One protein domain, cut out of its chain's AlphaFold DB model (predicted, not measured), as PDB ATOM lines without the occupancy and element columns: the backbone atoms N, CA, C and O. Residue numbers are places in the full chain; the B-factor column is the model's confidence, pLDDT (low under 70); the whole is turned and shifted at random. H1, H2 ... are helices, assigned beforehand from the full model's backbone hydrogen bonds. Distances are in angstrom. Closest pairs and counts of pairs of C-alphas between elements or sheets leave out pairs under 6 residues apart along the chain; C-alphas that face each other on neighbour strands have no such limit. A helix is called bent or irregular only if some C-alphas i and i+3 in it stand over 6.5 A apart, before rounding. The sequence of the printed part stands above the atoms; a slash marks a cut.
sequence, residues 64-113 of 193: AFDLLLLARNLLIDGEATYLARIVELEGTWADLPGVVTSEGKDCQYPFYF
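What this domain is: This is residues 64 to 113 of the 193 residues of an uncharacterized protein of Paracoccidioides brasiliensis (strain Pb03) (UniProt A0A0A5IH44). Two helices meet near their ends as an L, H2 along the longer arm and H1 along the shorter, and beyond the far end of H2 an unnamed tail turns and folds back along H2. Residues 64 to 72 of H1 stick out at one end, and residues 100 to 105 of the tail stick out at the other. The printed part has 50 residues with two named helices, H1 then H2, and no named strand; the class is all helix. It is elongated, spanning 39 by 25 by 15 A, and only just loose, close to extended, with a radius of gyration of the C-alphas of 14.4 A.

Where its parts are: Find C-alpha 79 at (113.479, 64.158, 118.580); from there H2, residues 79 to 95, runs 25.0 A to C-alpha 95 at (112.057, 57.170, 142.527). H2 has a kink of 44 degrees near residue 89, and it is irregular: C-alphas 91 and 94 are 7.7 A apart. Go back to C-alpha 64 at (115.194, 83.726, 123.800) for H1, residues 64 to 77, which is 20.2 A long.

How they stand to each other: Look at Leu 74 and Tyr 82, whose C-alphas are the closest of H1 and H2 at 7.7 A; the two helices are close but not clearly touching. Their lines are about perpendicular, at 80 degrees, and H2's line is a rough one. In H1 every O i to N i+4 pair is within hydrogen-bond range; in H2 8 of 13 are.

The domain as a whole: The two C-alphas farthest apart, those of Ile 76 and Glu 103, are 40.3 A apart. The printed part has no cut, and the link from H1 to H2 is tight, with one residue between them. Residues 96 to 113 hold no named element. The mean pLDDT of the printed part is 79.1; look for low confidence, under 70, at residues 100 to 106.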
ATOM      1  N   ALA A  64     115.207  84.136 125.213       72.69
ATOM      2  CA  ALA A  64     115.194  83.726 123.800       72.69
ATOM      3  C   ALA A  64     116.366  82.777 123.460       72.69
ATOM      4  O   ALA A  64     116.249  81.929 122.580       72.69
ATOM      5  N   PHE A  65     117.470  82.894 124.201       75.50
ATOM      6  CA  PHE A  65     118.627  82.014 124.125       75.50
ATOM      7  C   PHE A  65     118.319  80.564 124.538       75.50
ATOM      8  O   PHE A  65     118.732  79.651 123.832       75.50
ATOM      9  N   ASP A  66     117.549  80.334 125.603       80.94
ATOM     10  CA  ASP A  66     117.223  78.978 126.078       80.94
ATOM     11  C   ASP A  66     116.350  78.216 125.076       80.94
ATOM     12  O   ASP A  66     116.559  77.030 124.827       80.94
ATOM     13  N   LEU A  67     115.408  78.914 124.435       80.75
ATOM     14  CA  LEU A  67     114.592  78.336 123.363       80.75
ATOM     15  C   LEU A  67     115.438  77.984 122.133       80.75
ATOM     16  O   LEU A  67     115.233  76.932 121.529       80.75
ATOM     17  N   LEU A  68     116.399  78.839 121.770       82.50
ATOM     18  CA  LEU A  68     117.336  78.555 120.681       82.50
ATOM     19  C   LEU A  68     118.257  77.377 121.019       82.50
ATOM     20  O   LEU A  68     118.534  76.554 120.147       82.50
ATOM     21  N   LEU A  69     118.702  77.273 122.271       80.56
ATOM     22  CA  LEU A  69     119.527  76.166 122.739       80.56
ATOM     23  C   LEU A  69     118.751  74.846 122.711       80.56
ATOM     24  O   LEU A  69     119.259  73.858 122.189       80.56
ATOM     25  N   LEU A  70     117.504  74.842 123.186       78.69
ATOM     26  CA  LEU A  70     116.628  73.675 123.105       78.69
ATOM     27  C   LEU A  70     116.399  73.246 121.652       78.69
ATOM     28  O   LEU A  70     116.546  72.070 121.333       78.69
ATOM     29  N   ALA A  71     116.085  74.192 120.760       79.56
ATOM     30  CA  ALA A  71     115.888  73.900 119.343       79.56
ATOM     31  C   ALA A  71     117.154  73.316 118.697       79.56
ATOM     32  O   ALA A  71     117.066  72.383 117.901       79.56
ATOM     33  N   ARG A  72     118.334  73.834 119.061       75.88
ATOM     34  CA  ARG A  72     119.618  73.294 118.610       75.88
ATOM     35  C   ARG A  72     119.830  71.865 119.104       75.88
ATOM     36  O   ARG A  72     120.216  71.024 118.305       75.88
ATOM     37  N   ASN A  73     119.589  71.590 120.381       78.31
ATOM     38  CA  ASN A  73     119.802  70.254 120.933       78.31
ATOM     39  C   ASN A  73     118.815  69.244 120.335       78.31
ATOM     40  O   ASN A  73     119.215  68.149 119.965       78.31
ATOM     41  N   LEU A  74     117.556  69.641 120.118       78.44
ATOM     42  CA  LEU A  74     116.575  68.803 119.426       78.44
ATOM     43  C   LEU A  74     116.988  68.504 117.974       78.44
ATOM     44  O   LEU A  74     116.768  67.400 117.487       78.44
ATOM     45  N   LEU A  75     117.604  69.477 117.291       72.25
ATOM     46  CA  LEU A  75     118.139  69.297 115.940       72.25
ATOM     47  C   LEU A  75     119.369  68.375 115.910       72.25
ATOM     48  O   LEU A  75     119.519  67.621 114.956       72.25
ATOM     49  N   ILE A  76     120.254  68.468 116.908       70.31
ATOM     50  CA  ILE A  76     121.504  67.692 116.968       70.31
ATOM     51  C   ILE A  76     121.247  66.263 117.447       70.31
ATOM     52  O   ILE A  76     121.670  65.322 116.784       70.31
ATOM     53  N   ASP A  77     120.564  66.097 118.580       72.94
ATOM     54  CA  ASP A  77     120.379  64.787 119.217       72.94
ATOM     55  C   ASP A  77     119.186  64.017 118.618       72.94
ATOM     56  O   ASP A  77     119.055  62.807 118.816       72.94
ATOM     57  N   GLY A  78     118.311  64.717 117.889       76.31
ATOM     58  CA  GLY A  78     117.100  64.177 117.282       76.31
ATOM     59  C   GLY A  78     115.936  64.034 118.268       76.31
ATOM     60  O   GLY A  78     116.105  63.684 119.435       76.31
ATOM     61  N   GLU A  79     114.713  64.271 117.785       81.00
ATOM     62  CA  GLU A  79     113.479  64.158 118.580       81.00
ATOM     63  C   GLU A  79     113.301  62.766 119.206       81.00
ATOM     64  O   GLU A  79     112.924  62.660 120.375       81.00
ATOM     65  N   ALA A  80     113.647  61.708 118.466       82.25
ATOM     66  CA  ALA A  80     113.531  60.323 118.914       82.25
ATOM     67  C   ALA A  80     114.283  60.058 120.229       82.25
ATOM     68  O   ALA A  80     113.747  59.408 121.125       82.25
ATOM     69  N   THR A  81     115.484  60.622 120.392       82.44
ATOM     70  CA  THR A  81     116.312  60.451 121.597       82.44
ATOM     71  C   THR A  81     115.637  61.049 122.833       82.44
ATOM     72  O   THR A  81     115.635  60.445 123.907       82.44
ATOM     73  N   TYR A  82     114.999  62.215 122.685       85.94
ATOM     74  CA  TYR A  82     114.242  62.844 123.771       85.94
ATOM     75  C   TYR A  82     112.964  62.070 124.100       85.94
ATOM     76  O   TYR A  82     112.647  61.898 125.278       85.94
ATOM     77  N   LEU A  83     112.249  61.575 123.087       89.00
ATOM     78  CA  LEU A  83     111.055  60.753 123.288       89.00
ATOM     79  C   LEU A  83     111.384  59.442 124.005       89.00
ATOM     80  O   LEU A  83     110.707  59.102 124.975       89.00
ATOM     81  N   ALA A  84     112.457  58.753 123.610       88.88
ATOM     82  CA  ALA A  84     112.915  57.557 124.310       88.88
ATOM     83  C   ALA A  84     113.266  57.865 125.763       88.88
ATOM     84  O   ALA A  84     112.851  57.136 126.660       88.88
ATOM     85  N   ARG A  85     113.925  59.002 126.024       90.12
ATOM     86  CA  ARG A  85     114.239  59.401 127.397       90.12
ATOM     87  C   ARG A  85     112.992  59.657 128.241       90.12
ATOM     88  O   ARG A  85     112.976  59.329 129.425       90.12
ATOM     89  N   ILE A  86     111.953  60.239 127.644       91.19
ATOM     90  CA  ILE A  86     110.659  60.430 128.302       91.19
ATOM     91  C   ILE A  86     110.025  59.066 128.607       91.19
ATOM     92  O   ILE A  86     109.593  58.864 129.740       91.19
ATOM     93  N   VAL A  87     110.019  58.119 127.663       92.44
ATOM     94  CA  VAL A  87     109.488  56.757 127.875       92.44
ATOM     95  C   VAL A  87     110.255  56.014 128.974       92.44
ATOM     96  O   VAL A  87     109.637  55.454 129.873       92.44
ATOM     97  N   GLU A  88     111.589  56.060 128.974       91.75
ATOM     98  CA  GLU A  88     112.429  55.471 130.032       91.75
ATOM     99  C   GLU A  88     112.121  56.048 131.421       91.75
ATOM    100  O   GLU A  88     112.179  55.339 132.431       91.75
ATOM    101  N   LEU A  89     111.777  57.340 131.482       91.81
ATOM    102  CA  LEU A  89     111.451  58.024 132.728       91.81
ATOM    103  C   LEU A  89     110.223  57.416 133.413       91.81
ATOM    104  O   LEU A  89     110.163  57.445 134.637       91.81
ATOM    105  N   GLU A  90     109.280  56.831 132.665       90.12
ATOM    106  CA  GLU A  90     108.095  56.169 133.231       90.12
ATOM    107  C   GLU A  90     108.483  55.108 134.273       90.12
ATOM    108  O   GLU A  90     107.881  55.046 135.344       90.12
ATOM    109  N   GLY A  91     109.539  54.331 134.003       88.12
ATOM    110  CA  GLY A  91     110.005  53.261 134.890       88.12
ATOM    111  C   GLY A  91     110.743  53.737 136.144       88.12
ATOM    112  O   GLY A  91     110.847  52.978 137.100       88.12
ATOM    113  N   THR A  92     111.240  54.978 136.157       88.94
ATOM    114  CA  THR A  92     112.007  55.560 137.281       88.94
ATOM    115  C   THR A  92     111.291  56.735 137.945       88.94
ATOM    116  O   THR A  92     111.798  57.317 138.902       88.94
ATOM    117  N   TRP A  93     110.100  57.093 137.459       88.00
ATOM    118  CA  TRP A  93     109.363  58.282 137.876       88.00
ATOM    119  C   TRP A  93     109.086  58.308 139.382       88.00
ATOM    120  O   TRP A  93     109.284  59.338 140.024       88.00
ATOM    121  N   ALA A  94     108.680  57.168 139.949       84.69
ATOM    122  CA  ALA A  94     108.373  57.035 141.372       84.69
ATOM    123  C   ALA A  94     109.597  57.241 142.284       84.69
ATOM    124  O   ALA A  94     109.435  57.621 143.440       84.69
ATOM    125  N   ASP A  95     110.811  57.049 141.763       84.94
ATOM    126  CA  ASP A  95     112.057  57.170 142.527       84.94
ATOM    127  C   ASP A  95     112.613  58.607 142.534       84.94
ATOM    128  O   ASP A  95     113.597  58.899 143.220       84.94
ATOM    129  N   LEU A  96     112.012  59.527 141.768       83.25
ATOM    130  CA  LEU A  96     112.534  60.883 141.619       83.25
ATOM    131  C   LEU A  96     112.284  61.743 142.872       83.25
ATOM    132  O   LEU A  96     111.152  61.827 143.373       83.25
ATOM    133  N   PRO A  97     113.307  62.479 143.348       78.31
ATOM    134  CA  PRO A  97     113.144  63.405 144.461       78.31
ATOM    135  C   PRO A  97     112.158  64.516 144.073       78.31
ATOM    136  O   PRO A  97     112.370  65.239 143.102       78.31
ATOM    137  N   GLY A  98     111.070  64.649 144.834       72.56
ATOM    138  CA  GLY A  98     109.997  65.619 144.576       72.56
ATOM    139  C   GLY A  98     108.727  65.030 143.953       72.56
ATOM    140  O   GLY A  98     107.684  65.674 144.027       72.56
ATOM    141  N   VAL A  99     108.776  63.804 143.415       73.12
ATOM    142  CA  VAL A  99     107.572  63.024 143.057       73.12
ATOM    143  C   VAL A  99     106.982  62.382 144.315       73.12
ATOM    144  O   VAL A  99     105.773  62.440 144.537       73.12
ATOM    145  N   VAL A 100     107.849  61.881 145.199       63.91
ATOM    146  CA  VAL A 100     107.493  61.431 146.551       63.91
ATOM    147  C   VAL A 100     107.374  62.656 147.462       63.91
ATOM    148  O   VAL A 100     108.340  63.084 148.095       63.91
ATOM    149  N   THR A 101     106.203  63.287 147.493       58.88
ATOM    150  CA  THR A 101     105.941  64.375 148.448       58.88
ATOM    151  C   THR A 101     105.514  63.813 149.804       58.88
ATOM    152  O   THR A 101     104.886  62.758 149.904       58.88
ATOM    153  N   SER A 102     105.838  64.547 150.869       52.31
ATOM    154  CA  SER A 102     105.584  64.229 152.284       52.31
ATOM    155  C   SER A 102     104.110  64.015 152.669       52.31
ATOM    156  O   SER A 102     103.824  63.719 153.826       52.31
ATOM    157  N   GLU A 103     103.176  64.148 151.724       57.22
ATOM    158  CA  GLU A 103     101.733  63.964 151.920       57.22
ATOM    159  C   GLU A 103     101.207  62.614 151.390       57.22
ATOM    160  O   GLU A 103     100.002  62.375 151.405       57.22
ATOM    161  N   GLY A 104     102.085  61.704 150.945       54.25
ATOM    162  CA  GLY A 104     101.705  60.327 150.595       54.25
ATOM    163  C   GLY A 104     100.855  60.204 149.327       54.25
ATOM    164  O   GLY A 104     100.165  59.202 149.137       54.25
ATOM    165  N   LYS A 105     100.875  61.225 148.465       59.06
ATOM    166  CA  LYS A 105     100.188  61.206 147.177       59.06
ATOM    167  C   LYS A 105     101.190  60.802 146.100       59.06
ATOM    168  O   LYS A 105     102.029  61.615 145.720       59.06
ATOM    169  N   ASP A 106     101.099  59.559 145.631       63.44
ATOM    170  CA  ASP A 106     101.841  59.102 144.453       63.44
ATOM    171  C   ASP A 106     101.465  59.989 143.264       63.44
ATOM    172  O   ASP A 106     100.334  59.974 142.765       63.44
ATOM    173  N   CYS A 107     102.411  60.813 142.823       71.38
ATOM    174  CA  CYS A 107     102.271  61.580 141.599       71.38
ATOM    175  C   CYS A 107     102.384  60.603 140.426       71.38
ATOM    176  O   CYS A 107     103.476  60.149 140.094       71.38
ATOM    177  N   GLN A 108     101.254  60.271 139.803       82.50
ATOM    178  CA  GLN A 108     101.230  59.431 138.608       82.50
ATOM    179  C   GLN A 108     102.085  60.054 137.493       82.50
ATOM    180  O   GLN A 108     102.110  61.276 137.325       82.50
ATOM    181  N   TYR A 109     102.763  59.205 136.722       85.06
ATOM    182  CA  TYR A 109     103.517  59.626 135.548       85.06
ATOM    183  C   TYR A 109     102.608  60.401 134.563       85.06
ATOM    184  O   TYR A 109     101.509  59.932 134.249       85.06
ATOM    185  N   PRO A 110     103.010  61.605 134.108       86.25
ATOM    186  CA  PRO A 110     102.103  62.534 133.427       86.25
ATOM    187  C   PRO A 110     101.898  62.249 131.932       86.25
ATOM    188  O   PRO A 110     101.012  62.854 131.321       86.25
ATOM    189  N   PHE A 111     102.695  61.364 131.331       88.31
ATOM    190  CA  PHE A 111     102.594  61.017 129.913       88.31
ATOM    191  C   PHE A 111     101.983  59.628 129.722       88.31
ATOM    192  O   PHE A 111     102.012  58.782 130.610       88.31
ATOM    193  N   TYR A 112     101.399  59.401 128.551       90.25
ATOM    194  CA  TYR A 112     100.864  58.104 128.154       90.25
ATOM    195  C   TYR A 112     101.282  57.847 126.713       90.25
ATOM    196  O   TYR A 112     100.992  58.676 125.852       90.25
ATOM    197  N   PHE A 113     101.925  56.706 126.486       89.81
ATOM    198  CA  PHE A 113     102.300  56.206 125.167       89.81
ATOM    199  C   PHE A 113     101.697  54.815 124.998       89.81
ATOM    200  O   PHE A 113     101.770  54.005 125.930       89.81
TER     201      PHE A 113